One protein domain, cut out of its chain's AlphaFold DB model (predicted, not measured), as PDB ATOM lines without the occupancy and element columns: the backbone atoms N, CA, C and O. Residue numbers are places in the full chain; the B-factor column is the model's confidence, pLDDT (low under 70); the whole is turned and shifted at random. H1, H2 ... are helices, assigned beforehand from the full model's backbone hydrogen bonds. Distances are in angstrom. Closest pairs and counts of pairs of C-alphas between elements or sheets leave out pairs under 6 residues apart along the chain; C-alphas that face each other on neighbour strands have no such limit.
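Overview. This is residues 7 to 93 of the 100 residues of an uncharacterized protein of Streptococcus sp. (UniProt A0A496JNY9). One long helix, H4, makes the core, and four shorter helices pack on it at steep to about perpendicular angles: H3 toward its first end, H1 and H2 across its middle on different sides, and H5 at its last end. The link from H2 to H3, residues 31 to 38, wraps round H4 on the side away from H1, while the link from H4 to H5 runs out past the end of H4 to Gly 79 and folds back. The printed part has 87 residues with five named helices, in the order H1, H2, H3, H4, H5, and no named strand; the class is all helix. It is compact, with a radius of gyration of the C-alphas of 12.5 A, and elongated in outline, with spans of 40 by 24 by 22 A.

Arrangement. H4, residues 58 to 74, is the hub and touches the four other helices. H2, residues 18 to 30, touches H4 about perpendicular, at 81 degrees; their closest C-alphas, of Ser 25 and Glu 64, are 5.0 A apart. H3, residues 39 to 50, touches H4 at a steep tilt of 57 degrees, opposite ways, with the C-alphas of Ser 41 and Gln 63 closest at 4.9 A. H1, residues 7 to 14, touches residues 65 to 69 of H4 alone, about perpendicular at 80 degrees; the closest C-alphas are those of Val 11 and Ile 66, 6.6 A apart. H5, residues 84 to 89, touches residues 69 to 74 of H4 alone, at a steep tilt of 61 degrees, opposite ways, with the C-alphas of Ala 72 and Trp 85 closest at 4.6 A. H1 also touches H3, the same way at a steep tilt of 53 degrees, and the C-alphas of Ala 8 and Leu 44 are closest at 4.7 A. H2 and H5 are close but not clearly touching, with the C-alphas of Ile 20 and Ile 89 closest at 8.0 A. H5 is apart from H1 and from H3. In H1, H2, H3, H4 and H5 every O i to N i+4 pair is within hydrogen-bond range.

Along the chain. H4 is 24.4 A long from first to last C-alpha, from C-alpha 58 at (86.503, 12.235, 51.248) to C-alpha 74 at (104.823, 14.103, 35.234). H2 measures 18.2 A, H3 16.6 A, H1 10.2 A and H5 8.8 A. H1 begins at C-alpha 7, (92.948, 6.302, 36.766), and H5 ends at C-alpha 89, (107.601, 5.647, 46.584).

Size, cuts and confidence. The two C-alphas farthest apart, those of Glu 52 and Gly 79, are 41.3 A from each other. The printed part has no cut. The link from H1 to H2 is tight, and the other three links are short. The mean pLDDT of the printed part is 93.8, and no printed residue is under 70.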
ATOM      1  N   LYS A   7      92.049   5.425  36.013       96.69
ATOM      2  CA  LYS A   7      92.948   6.302  36.766       96.69
ATOM      3  C   LYS A   7      92.685   6.270  38.270       96.69
ATOM      4  O   LYS A   7      93.626   6.139  39.036       96.69
ATOM      5  N   ALA A   8      91.423   6.341  38.695       96.69
ATOM      6  CA  ALA A   8      91.074   6.260  40.113       96.69
ATOM      7  C   ALA A   8      91.557   4.939  40.741       96.69
ATOM      8  O   ALA A   8      92.160   4.957  41.812       96.69
ATOM      9  N   ARG A   9      91.380   3.809  40.039       97.38
ATOM     10  CA  ARG A   9      91.909   2.506  40.482       97.38
ATOM     11  C   ARG A   9      93.433   2.513  40.558       97.38
ATOM     12  O   ARG A   9      93.985   2.099  41.568       97.38
ATOM     13  N   THR A  10      94.098   3.019  39.521       97.94
ATOM     14  CA  THR A  10      95.561   3.115  39.473       97.94
ATOM     15  C   THR A  10      96.108   3.951  40.623       97.94
ATOM     16  O   THR A  10      97.054   3.524  41.273       97.94
ATOM     17  N   VAL A  11      95.503   5.104  40.921       97.75
ATOM     18  CA  VAL A  11      95.950   5.969  42.020       97.75
ATOM     19  C   VAL A  11      95.768   5.292  43.374       97.75
ATOM     20  O   VAL A  11      96.684   5.333  44.189       97.75
ATOM     21  N   LEU A  12      94.644   4.609  43.605       96.81
ATOM     22  CA  LEU A  12      94.445   3.852  44.842       96.81
ATOM     23  C   LEU A  12      95.454   2.702  44.991       96.81
ATOM     24  O   LEU A  12      96.023   2.519  46.062       96.81
ATOM     25  N   GLN A  13      95.716   1.956  43.914       96.69
ATOM     26  CA  GLN A  13      96.711   0.877  43.906       96.69
ATOM     27  C   GLN A  13      98.137   1.398  44.125       96.69
ATOM     28  O   GLN A  13      98.932   0.764  44.811       96.69
ATOM     29  N   ALA A  14      98.457   2.554  43.550       96.75
ATOM     30  CA  ALA A  14      99.749   3.209  43.691       96.75
ATOM     31  C   ALA A  14      99.959   3.796  45.100       96.75
ATOM     32  O   ALA A  14     101.081   3.829  45.599       96.75
ATOM     33  N   LEU A  15      98.878   4.236  45.750       96.25
ATOM     34  CA  LEU A  15      98.848   4.766  47.114       96.25
ATOM     35  C   LEU A  15      98.142   3.761  48.047       96.25
ATOM     36  O   LEU A  15      97.146   4.068  48.708       96.25
ATOM     37  N   ASN A  16      98.639   2.526  48.064       93.62
ATOM     38  CA  ASN A  16      97.962   1.389  48.694       93.62
ATOM     39  C   ASN A  16      97.929   1.433  50.231       93.62
ATOM     40  O   ASN A  16      96.996   0.887  50.820       93.62
ATOM     41  N   THR A  17      98.867   2.111  50.899       94.69
ATOM     42  CA  THR A  17      98.876   2.209  52.371       94.69
ATOM     43  C   THR A  17      98.350   3.555  52.889       94.69
ATOM     44  O   THR A  17      98.490   4.576  52.200       94.69
ATOM     45  N   PRO A  18      97.767   3.599  54.106       94.62
ATOM     46  CA  PRO A  18      97.333   4.850  54.731       94.62
ATOM     47  C   PRO A  18      98.454   5.890  54.837       94.62
ATOM     48  O   PRO A  18      98.240   7.064  54.548       94.62
ATOM     49  N   GLU A  19      99.670   5.466  55.184       94.88
ATOM     50  CA  GLU A  19     100.820   6.356  55.373       94.88
ATOM     51  C   GLU A  19     101.240   7.019  54.062       94.88
ATOM     52  O   GLU A  19     101.594   8.200  54.037       94.88
ATOM     53  N   ILE A  20     101.207   6.266  52.959       95.88
ATOM     54  CA  ILE A  20     101.538   6.784  51.633       95.88
ATOM     55  C   ILE A  20     100.461   7.775  51.177       95.88
ATOM     56  O   ILE A  20     100.804   8.861  50.701       95.88
ATOM     57  N   ARG A  21      99.172   7.462  51.372       96.56
ATOM     58  CA  ARG A  21      98.084   8.394  51.032       96.56
ATOM     59  C   ARG A  21      98.154   9.681  51.850       96.56
ATOM     60  O   ARG A  21      98.070  10.758  51.269       96.56
ATOM     61  N   ALA A  22      98.391   9.591  53.159       95.50
ATOM     62  CA  ALA A  22      98.529  10.762  54.025       95.50
ATOM     63  C   ALA A  22      99.678  11.679  53.570       95.50
ATOM     64  O   ALA A  22      99.493  12.887  53.438       95.50
ATOM     65  N   LYS A  23     100.847  11.110  53.236       96.50
ATOM     66  CA  LYS A  23     101.989  11.878  52.708       96.50
ATOM     67  C   LYS A  23     101.703  12.505  51.344       96.50
ATOM     68  O   LYS A  23     102.167  13.613  51.082       96.50
ATOM     69  N   ALA A  24     101.001  11.799  50.458       97.25
ATOM     70  CA  ALA A  24     100.606  12.327  49.153       97.25
ATOM     71  C   ALA A  24      99.631  13.503  49.306       97.25
ATOM     72  O   ALA A  24      99.849  14.558  48.713       97.25
ATOM     73  N   SER A  25      98.615  13.339  50.157       97.06
ATOM     74  CA  SER A  25      97.631  14.374  50.491       97.06
ATOM     75  C   SER A  25      98.301  15.624  51.066       97.06
ATOM     76  O   SER A  25      98.138  16.722  50.531       97.06
ATOM     77  N   GLU A  26      99.167  15.453  52.067       95.94
ATOM     78  CA  GLU A  26      99.920  16.552  52.671       95.94
ATOM     79  C   GLU A  26     100.748  17.318  51.627       95.94
ATOM     80  O   GLU A  26     100.738  18.551  51.599       95.94
ATOM     81  N   LYS A  27     101.445  16.601  50.739       96.38
ATOM     82  CA  LYS A  27     102.238  17.211  49.663       96.38
ATOM     83  C   LYS A  27     101.369  17.966  48.663       96.38
ATOM     84  O   LYS A  27     101.746  19.069  48.278       96.38
ATOM     85  N   ALA A  28     100.226  17.411  48.264       97.00
ATOM     86  CA  ALA A  28      99.289  18.093  47.373       97.00
ATOM     87  C   ALA A  28      98.838  19.431  47.958       97.00
ATOM     88  O   ALA A  28      98.895  20.461  47.284       97.00
ATOM     89  N   ARG A  29      98.444  19.413  49.235       95.00
ATOM     90  CA  ARG A  29      97.951  20.581  49.957       95.00
ATOM     91  C   ARG A  29      99.032  21.637  50.146       95.00
ATOM     92  O   ARG A  29      98.825  22.794  49.796       95.00
ATOM     93  N   ASN A  30     100.196  21.239  50.659       95.62
ATOM     94  CA  ASN A  30     101.276  22.170  50.998       95.62
ATOM     95  C   ASN A  30     101.888  22.844  49.760       95.62
ATOM     96  O   ASN A  30     102.468  23.920  49.881       95.62
ATOM     97  N   HIS A  31     101.753  22.229  48.583       95.06
ATOM     98  CA  HIS A  31     102.270  22.760  47.321       95.06
ATOM     99  C   HIS A  31     101.176  23.279  46.379       95.06
ATOM    100  O   HIS A  31     101.470  23.587  45.228       95.06
ATOM    101  N   GLY A  32      99.932  23.401  46.855       94.88
ATOM    102  CA  GLY A  32      98.842  24.016  46.096       94.88
ATOM    103  C   GLY A  32      98.511  23.292  44.789       94.88
ATOM    104  O   GLY A  32      98.215  23.944  43.795       94.88
ATOM    105  N   LEU A  33      98.580  21.956  44.772       95.50
ATOM    106  CA  LEU A  33      98.386  21.157  43.552       95.50
ATOM    107  C   LEU A  33      96.911  20.944  43.170       95.50
ATOM    108  O   LEU A  33      96.622  20.328  42.144       95.50
ATOM    109  N   LEU A  34      95.972  21.373  44.012       93.88
ATOM    110  CA  LEU A  34      94.553  21.102  43.813       93.88
ATOM    111  C   LEU A  34      93.986  21.985  42.702       93.88
ATOM    112  O   LEU A  34      93.992  23.209  42.800       93.88
ATOM    113  N   ASN A  35      93.396  21.335  41.700       85.94
ATOM    114  CA  ASN A  35      92.835  21.994  40.516       85.94
ATOM    115  C   ASN A  35      91.304  21.838  40.426       85.94
ATOM    116  O   ASN A  35      90.718  21.991  39.356       85.94
ATOM    117  N   GLY A  36      90.659  21.512  41.551       88.75
ATOM    118  CA  GLY A  36      89.222  21.264  41.651       88.75
ATOM    119  C   GLY A  36      88.795  19.832  41.317       88.75
ATOM    120  O   GLY A  36      89.599  18.943  41.022       88.75
ATOM    121  N   THR A  37      87.484  19.609  41.387       92.19
ATOM    122  CA  THR A  37      86.865  18.292  41.229       92.19
ATOM    123  C   THR A  37      86.915  17.802  39.781       92.19
ATOM    124  O   THR A  37      86.484  18.486  38.858       92.19
ATOM    125  N   THR A  38      87.367  16.562  39.583       94.25
ATOM    126  CA  THR A  38      87.394  15.878  38.283       94.25
ATOM    127  C   THR A  38      86.608  14.569  38.328       94.25
ATOM    128  O   THR A  38      86.304  14.031  39.395       94.25
ATOM    129  N   VAL A  39      86.336  13.979  37.159       94.69
ATOM    130  CA  VAL A  39      85.722  12.639  37.080       94.69
ATOM    131  C   VAL A  39      86.571  11.578  37.796       94.69
ATOM    132  O   VAL A  39      86.040  10.600  38.318       94.69
ATOM    133  N   HIS A  40      87.894  11.772  37.835       96.31
ATOM    134  CA  HIS A  40      88.831  10.861  38.481       96.31
ATOM    135  C   HIS A  40      88.799  11.001  39.998       96.31
ATOM    136  O   HIS A  40      88.770   9.981  40.680       96.31
ATOM    137  N   SER A  41      88.750  12.230  40.522       95.62
ATOM    138  CA  SER A  41      88.664  12.454  41.967       95.62
ATOM    139  C   SER A  41      87.312  12.013  42.526       95.62
ATOM    140  O   SER A  41      87.274  11.390  43.579       95.62
ATOM    141  N   LEU A  42      86.211  12.228  41.795       95.50
ATOM    142  CA  LEU A  42      84.895  11.691  42.170       95.50
ATOM    143  C   LEU A  42      84.881  10.159  42.162       95.50
ATOM    144  O   LEU A  42      84.377   9.534  43.094       95.50
ATOM    145  N   GLY A  43      85.466   9.543  41.130       95.94
ATOM    146  CA  GLY A  43      85.618   8.091  41.073       95.94
ATOM    147  C   GLY A  43      86.483   7.552  42.217       95.94
ATOM    148  O   GLY A  43      86.138   6.542  42.817       95.94
ATOM    149  N   LEU A  44      87.578   8.234  42.557       96.69
ATOM    150  CA  LEU A  44      88.454   7.825  43.654       96.69
ATOM    151  C   LEU A  44      87.774   7.986  45.019       96.69
ATOM    152  O   LEU A  44      87.890   7.094  45.849       96.69
ATOM    153  N   ALA A  45      87.021   9.063  45.243       95.62
ATOM    154  CA  ALA A  45      86.248   9.239  46.473       95.62
ATOM    155  C   ALA A  45      85.234   8.105  46.676       95.62
ATOM    156  O   ALA A  45      85.069   7.620  47.794       95.62
ATOM    157  N   HIS A  46      84.592   7.650  45.593       94.56
ATOM    158  CA  HIS A  46      83.687   6.506  45.645       94.56
ATOM    159  C   HIS A  46      84.424   5.198  45.955       94.56
ATOM    160  O   HIS A  46      84.005   4.492  46.863       94.56
ATOM    161  N   LEU A  47      85.549   4.924  45.282       95.00
ATOM    162  CA  LEU A  47      86.377   3.740  45.556       95.00
ATOM    163  C   LEU A  47      86.861   3.687  47.005       95.00
ATOM    164  O   LEU A  47      86.761   2.656  47.648       95.00
ATOM    165  N   LEU A  48      87.377   4.800  47.529       94.94
ATOM    166  CA  LEU A  48      87.849   4.856  48.911       94.94
ATOM    167  C   LEU A  48      86.721   4.512  49.895       94.94
ATOM    168  O   LEU A  48      86.955   3.785  50.851       94.94
ATOM    169  N   LYS A  49      85.494   4.975  49.622       93.00
ATOM    170  CA  LYS A  49      84.314   4.626  50.418       93.00
ATOM    171  C   LYS A  49      83.945   3.141  50.307       93.00
ATOM    172  O   LYS A  49      83.563   2.557  51.313       93.00
ATOM    173  N   GLU A  50      84.028   2.551  49.112       92.19
ATOM    174  CA  GLU A  50      83.791   1.110  48.901       92.19
ATOM    175  C   GLU A  50      84.812   0.240  49.653       92.19
ATOM    176  O   GLU A  50      84.457  -0.819  50.152       92.19
ATOM    177  N   GLU A  51      86.047   0.722  49.787       91.56
ATOM    178  CA  GLU A  51      87.143   0.075  50.526       91.56
ATOM    179  C   GLU A  51      87.153   0.434  52.027       91.56
ATOM    180  O   GLU A  51      88.143   0.201  52.718       91.56
ATOM    181  N   GLU A  52      86.083   1.060  52.532       91.94
ATOM    182  CA  GLU A  52      85.929   1.504  53.929       91.94
ATOM    183  C   GLU A  52      87.018   2.494  54.414       91.94
ATOM    184  O   GLU A  52      87.160   2.774  55.608       91.94
ATOM    185  N   ILE A  53      87.758   3.109  53.486       89.81
ATOM    186  CA  ILE A  53      88.750   4.153  53.758       89.81
ATOM    187  C   ILE A  53      88.011   5.480  53.909       89.81
ATOM    188  O   ILE A  53      87.693   6.159  52.928       89.81
ATOM    189  N   THR A  54      87.747   5.845  55.160       84.88
ATOM    190  CA  THR A  54      86.887   6.981  55.494       84.88
ATOM    191  C   THR A  54      87.707   8.164  55.995       84.88
ATOM    192  O   THR A  54      88.381   8.067  57.014       84.88
ATOM    193  N   GLU A  55      87.608   9.295  55.301       85.44
ATOM    194  CA  GLU A  55      88.245  10.562  55.671       85.44
ATOM    195  C   GLU A  55      87.196  11.657  55.900       85.44
ATOM    196  O   GLU A  55      86.145  11.673  55.254       85.44
ATOM    197  N   THR A  56      87.485  12.625  56.781       80.25
ATOM    198  CA  THR A  56      86.545  13.709  57.150       80.25
ATOM    199  C   THR A  56      86.064  14.525  55.943       80.25
ATOM    200  O   THR A  56      84.975  15.094  55.957       80.25
ATOM    201  N   SER A  57      86.856  14.592  54.871       89.06
ATOM    202  CA  SER A  57      86.489  15.251  53.614       89.06
ATOM    203  C   SER A  57      86.900  14.389  52.424       89.06
ATOM    204  O   SER A  57      87.831  14.716  51.692       89.06
ATOM    205  N   GLN A  58      86.189  13.273  52.237       90.06
ATOM    206  CA  GLN A  58      86.503  12.235  51.248       90.06
ATOM    207  C   GLN A  58      86.772  12.764  49.832       90.06
ATOM    208  O   GLN A  58      87.730  12.351  49.180       90.06
ATOM    209  N   GLU A  59      85.932  13.677  49.341       92.50
ATOM    210  CA  GLU A  59      86.079  14.238  47.994       92.50
ATOM    211  C   GLU A  59      87.308  15.135  47.866       92.50
ATOM    212  O   GLU A  59      87.951  15.151  46.816       92.50
ATOM    213  N   PHE A  60      87.640  15.872  48.925       94.75
ATOM    214  CA  PHE A  60      88.824  16.721  48.972       94.75
ATOM    215  C   PHE A  60      90.088  15.866  49.031       94.75
ATOM    216  O   PHE A  60      90.992  16.042  48.222       94.75
ATOM    217  N   TYR A  61      90.090  14.850  49.891       96.06
ATOM    218  CA  TYR A  61      91.181  13.889  49.983       96.06
ATOM    219  C   TYR A  61      91.439  13.195  48.643       96.06
ATOM    220  O   TYR A  61      92.563  13.152  48.155       96.06
ATOM    221  N   ALA A  62      90.388  12.729  47.965       96.69
ATOM    222  CA  ALA A  62      90.524  12.130  46.642       96.69
ATOM    223  C   ALA A  62      91.083  13.108  45.591       96.69
ATOM    224  O   ALA A  62      91.852  12.692  44.723       96.69
ATOM    225  N   GLN A  63      90.728  14.396  45.651       97.38
ATOM    226  CA  GLN A  63      91.332  15.420  44.790       97.38
ATOM    227  C   GLN A  63      92.831  15.558  45.054       97.38
ATOM    228  O   GLN A  63      93.607  15.561  44.102       97.38
ATOM    229  N   GLU A  64      93.239  15.613  46.322       97.25
ATOM    230  CA  GLU A  64      94.647  15.700  46.712       97.25
ATOM    231  C   GLU A  64      95.461  14.504  46.196       97.25
ATOM    232  O   GLU A  64      96.532  14.691  45.618       97.25
ATOM    233  N   LEU A  65      94.939  13.279  46.339       97.56
ATOM    234  CA  LEU A  65      95.630  12.067  45.884       97.56
ATOM    235  C   LEU A  65      95.794  12.027  44.358       97.56
ATOM    236  O   LEU A  65      96.882  11.715  43.871       97.56
ATOM    237  N   ILE A  66      94.740  12.363  43.602       97.94
ATOM    238  CA  ILE A  66      94.819  12.457  42.135       97.94
ATOM    239  C   ILE A  66      95.824  13.539  41.728       97.94
ATOM    240  O   ILE A  66      96.689  13.284  40.893       97.94
ATOM    241  N   ALA A  67      95.726  14.729  42.323       97.75
ATOM    242  CA  ALA A  67      96.566  15.868  41.977       97.75
ATOM    243  C   ALA A  67      98.051  15.590  42.234       97.75
ATOM    244  O   ALA A  67      98.890  15.850  41.370       97.75
ATOM    245  N   PHE A  68      98.380  15.020  43.397       97.88
ATOM    246  CA  PHE A  68      99.757  14.649  43.698       97.88
ATOM    247  C   PHE A  68     100.273  13.567  42.754       97.88
ATOM    248  O   PHE A  68     101.381  13.702  42.244       97.88
ATOM    249  N   TYR A  69      99.487  12.518  42.497       97.56
ATOM    250  CA  TYR A  69      99.890  11.451  41.583       97.56
ATOM    251  C   TYR A  69     100.186  11.992  40.178       97.56
ATOM    252  O   TYR A  69     101.235  11.693  39.607       97.56
ATOM    253  N   ASP A  70      99.304  12.839  39.648       96.94
ATOM    254  CA  ASP A  70      99.465  13.457  38.330       96.94
ATOM    255  C   ASP A  70     100.713  14.327  38.253       96.94
ATOM    256  O   ASP A  70     101.500  14.220  37.314       96.94
ATOM    257  N   TYR A  71     100.927  15.160  39.268       96.38
ATOM    258  CA  TYR A  71     102.103  16.010  39.333       96.38
ATOM    259  C   TYR A  71     103.387  15.182  39.455       96.38
ATOM    260  O   TYR A  71     104.334  15.374  38.695       96.38
ATOM    261  N   ALA A  72     103.428  14.235  40.391       96.19
ATOM    262  CA  ALA A  72     104.634  13.485  40.709       96.19
ATOM    263  C   ALA A  72     105.075  12.557  39.568       96.19
ATOM    264  O   ALA A  72     106.273  12.371  39.359       96.19
ATOM    265  N   THR A  73     104.126  11.990  38.819       96.00
ATOM    266  CA  THR A  73     104.420  11.137  37.654       96.00
ATOM    267  C   THR A  73     104.821  11.937  36.416       96.00
ATOM    268  O   THR A  73     105.516  11.406  35.556       96.00
ATOM    269  N   ALA A  74     104.448  13.218  36.336       94.62
ATOM    270  CA  ALA A  74     104.823  14.103  35.234       94.62
ATOM    271  C   ALA A  74     106.153  14.848  35.456       94.62
ATOM    272  O   ALA A  74     106.705  15.398  34.506       94.62
ATOM    273  N   LYS A  75     106.652  14.909  36.696       93.88
ATOM    274  CA  LYS A  75     107.798  15.744  37.082       93.88
ATOM    275  C   LYS A  75     109.063  14.925  37.245       93.88
ATOM    276  O   LYS A  75     109.120  14.044  38.098       93.88
ATOM    277  N   TYR A  76     110.103  15.259  36.484       93.31
ATOM    278  CA  TYR A  76     111.356  14.500  36.452       93.31
ATOM    279  C   TYR A  76     112.525  15.316  36.982       93.31
ATOM    280  O   TYR A  76     112.593  16.531  36.796       93.31
ATOM    281  N   HIS A  77     113.464  14.640  37.642       85.25
ATOM    282  CA  HIS A  77     114.721  15.257  38.036       85.25
ATOM    283  C   HIS A  77     115.449  15.787  36.804       85.25
ATOM    284  O   HIS A  77     115.640  15.064  35.823       85.25
ATOM    285  N   THR A  78     115.907  17.038  36.879       79.62
ATOM    286  CA  THR A  78     116.631  17.676  35.773       79.62
ATOM    287  C   THR A  78     117.832  16.820  35.353       79.62
ATOM    288  O   THR A  78     118.727  16.574  36.157       79.62
ATOM    289  N   GLY A  79     117.856  16.377  34.092       74.69
ATOM    290  CA  GLY A  79     118.956  15.580  33.540       74.69
ATOM    291  C   GLY A  79     118.912  14.082  33.865       74.69
ATOM    292  O   GLY A  79     119.906  13.398  33.639       74.69
ATOM    293  N   THR A  80     117.792  13.553  34.374       85.06
ATOM    294  CA  THR A  80     117.613  12.110  34.624       85.06
ATOM    295  C   THR A  80     116.219  11.633  34.207       85.06
ATOM    296  O   THR A  80     115.318  12.439  33.996       85.06
ATOM    297  N   SER A  81     116.021  10.315  34.144       88.00
ATOM    298  CA  SER A  81     114.707   9.687  33.948       88.00
ATOM    299  C   SER A  81     113.969   9.386  35.260       88.00
ATOM    300  O   SER A  81     112.963   8.685  35.236       88.00
ATOM    301  N   ILE A  82     114.470   9.865  36.406       91.88
ATOM    302  CA  ILE A  82     113.872   9.606  37.721       91.88
ATOM    303  C   ILE A  82     112.751  10.619  37.954       91.88
ATOM    304  O   ILE A  82     113.002  11.826  38.019       91.88
ATOM    305  N   SER A  83     111.522  10.133  38.096       93.94
ATOM    306  CA  SER A  83     110.365  10.966  38.415       93.94
ATOM    307  C   SER A  83     110.309  11.324  39.905       93.94
ATOM    308  O   SER A  83     110.900  10.665  40.767       93.94
ATOM    309  N   MET A  84     109.561  12.374  40.240       95.88
ATOM    310  CA  MET A  84     109.219  12.697  41.624       95.88
ATOM    311  C   MET A  84     108.447  11.547  42.261       95.88
ATOM    312  O   MET A  84     108.648  11.262  43.443       95.88
ATOM    313  N   TRP A  85     107.618  10.863  41.472       96.56
ATOM    314  CA  TRP A  85     106.925   9.656  41.888       96.56
ATOM    315  C   TRP A  85     107.898   8.556  42.326       96.56
ATOM    316  O   TRP A  85     107.743   8.025  43.424       96.56
ATOM    317  N   ASP A  86     108.949   8.276  41.548       94.50
ATOM    318  CA  ASP A  86     109.959   7.270  41.905       94.50
ATOM    319  C   ASP A  86     110.613   7.597  43.248       94.50
ATOM    320  O   ASP A  86     110.735   6.743  44.125       94.50
ATOM    321  N   ASN A  87     111.007   8.850  43.455       94.38
ATOM    322  CA  ASN A  87     111.606   9.248  44.725       94.38
ATOM    323  C   ASN A  87     110.599   9.214  45.882       94.38
ATOM    324  O   ASN A  87     110.974   8.846  46.998       94.38
ATOM    325  N   PHE A  88     109.331   9.534  45.624       95.94
ATOM    326  CA  PHE A  88     108.259   9.454  46.609       95.94
ATOM    327  C   PHE A  88     108.036   8.022  47.109       95.94
ATOM    328  O   PHE A  88     108.073   7.798  48.320       95.94
ATOM    329  N   ILE A  89     107.872   7.047  46.206       94.31
ATOM    330  CA  ILE A  89     107.601   5.647  46.584       94.31
ATOM    331  C   ILE A  89     108.795   4.974  47.271       94.31
ATOM    332  O   ILE A  89     108.606   4.104  48.114       94.31
ATOM    333  N   HIS A  90     110.023   5.417  46.982       93.25
ATOM    334  CA  HIS A  90     111.231   4.946  47.669       93.25
ATOM    335  C   HIS A  90     111.517   5.702  48.981       93.25
ATOM    336  O   HIS A  90     112.576   5.514  49.579       93.25
ATOM    337  N   GLY A  91     110.619   6.591  49.425       91.25
ATOM    338  CA  GLY A  91     110.776   7.349  50.670       91.25
ATOM    339  C   GLY A  91     111.946   8.336  50.661       91.25
ATOM    340  O   GLY A  91     112.400   8.767  51.723       91.25
ATOM    341  N   LYS A  92     112.456   8.701  49.480       92.19
ATOM    342  CA  LYS A  92     113.554   9.655  49.344       92.19
ATOM    343  C   LYS A  92     113.063  11.074  49.603       92.19
ATOM    344  O   LYS A  92     111.902  11.426  49.384       92.19
ATOM    345  N   ARG A  93     113.982  11.927  50.049       89.69
ATOM    346  CA  ARG A  93     113.702  13.350  50.237       89.69
ATOM    347  C   ARG A  93     113.400  14.004  48.884       89.69
ATOM    348  O   ARG A  93     114.190  13.900  47.951       89.69
TER     349      ARG A  93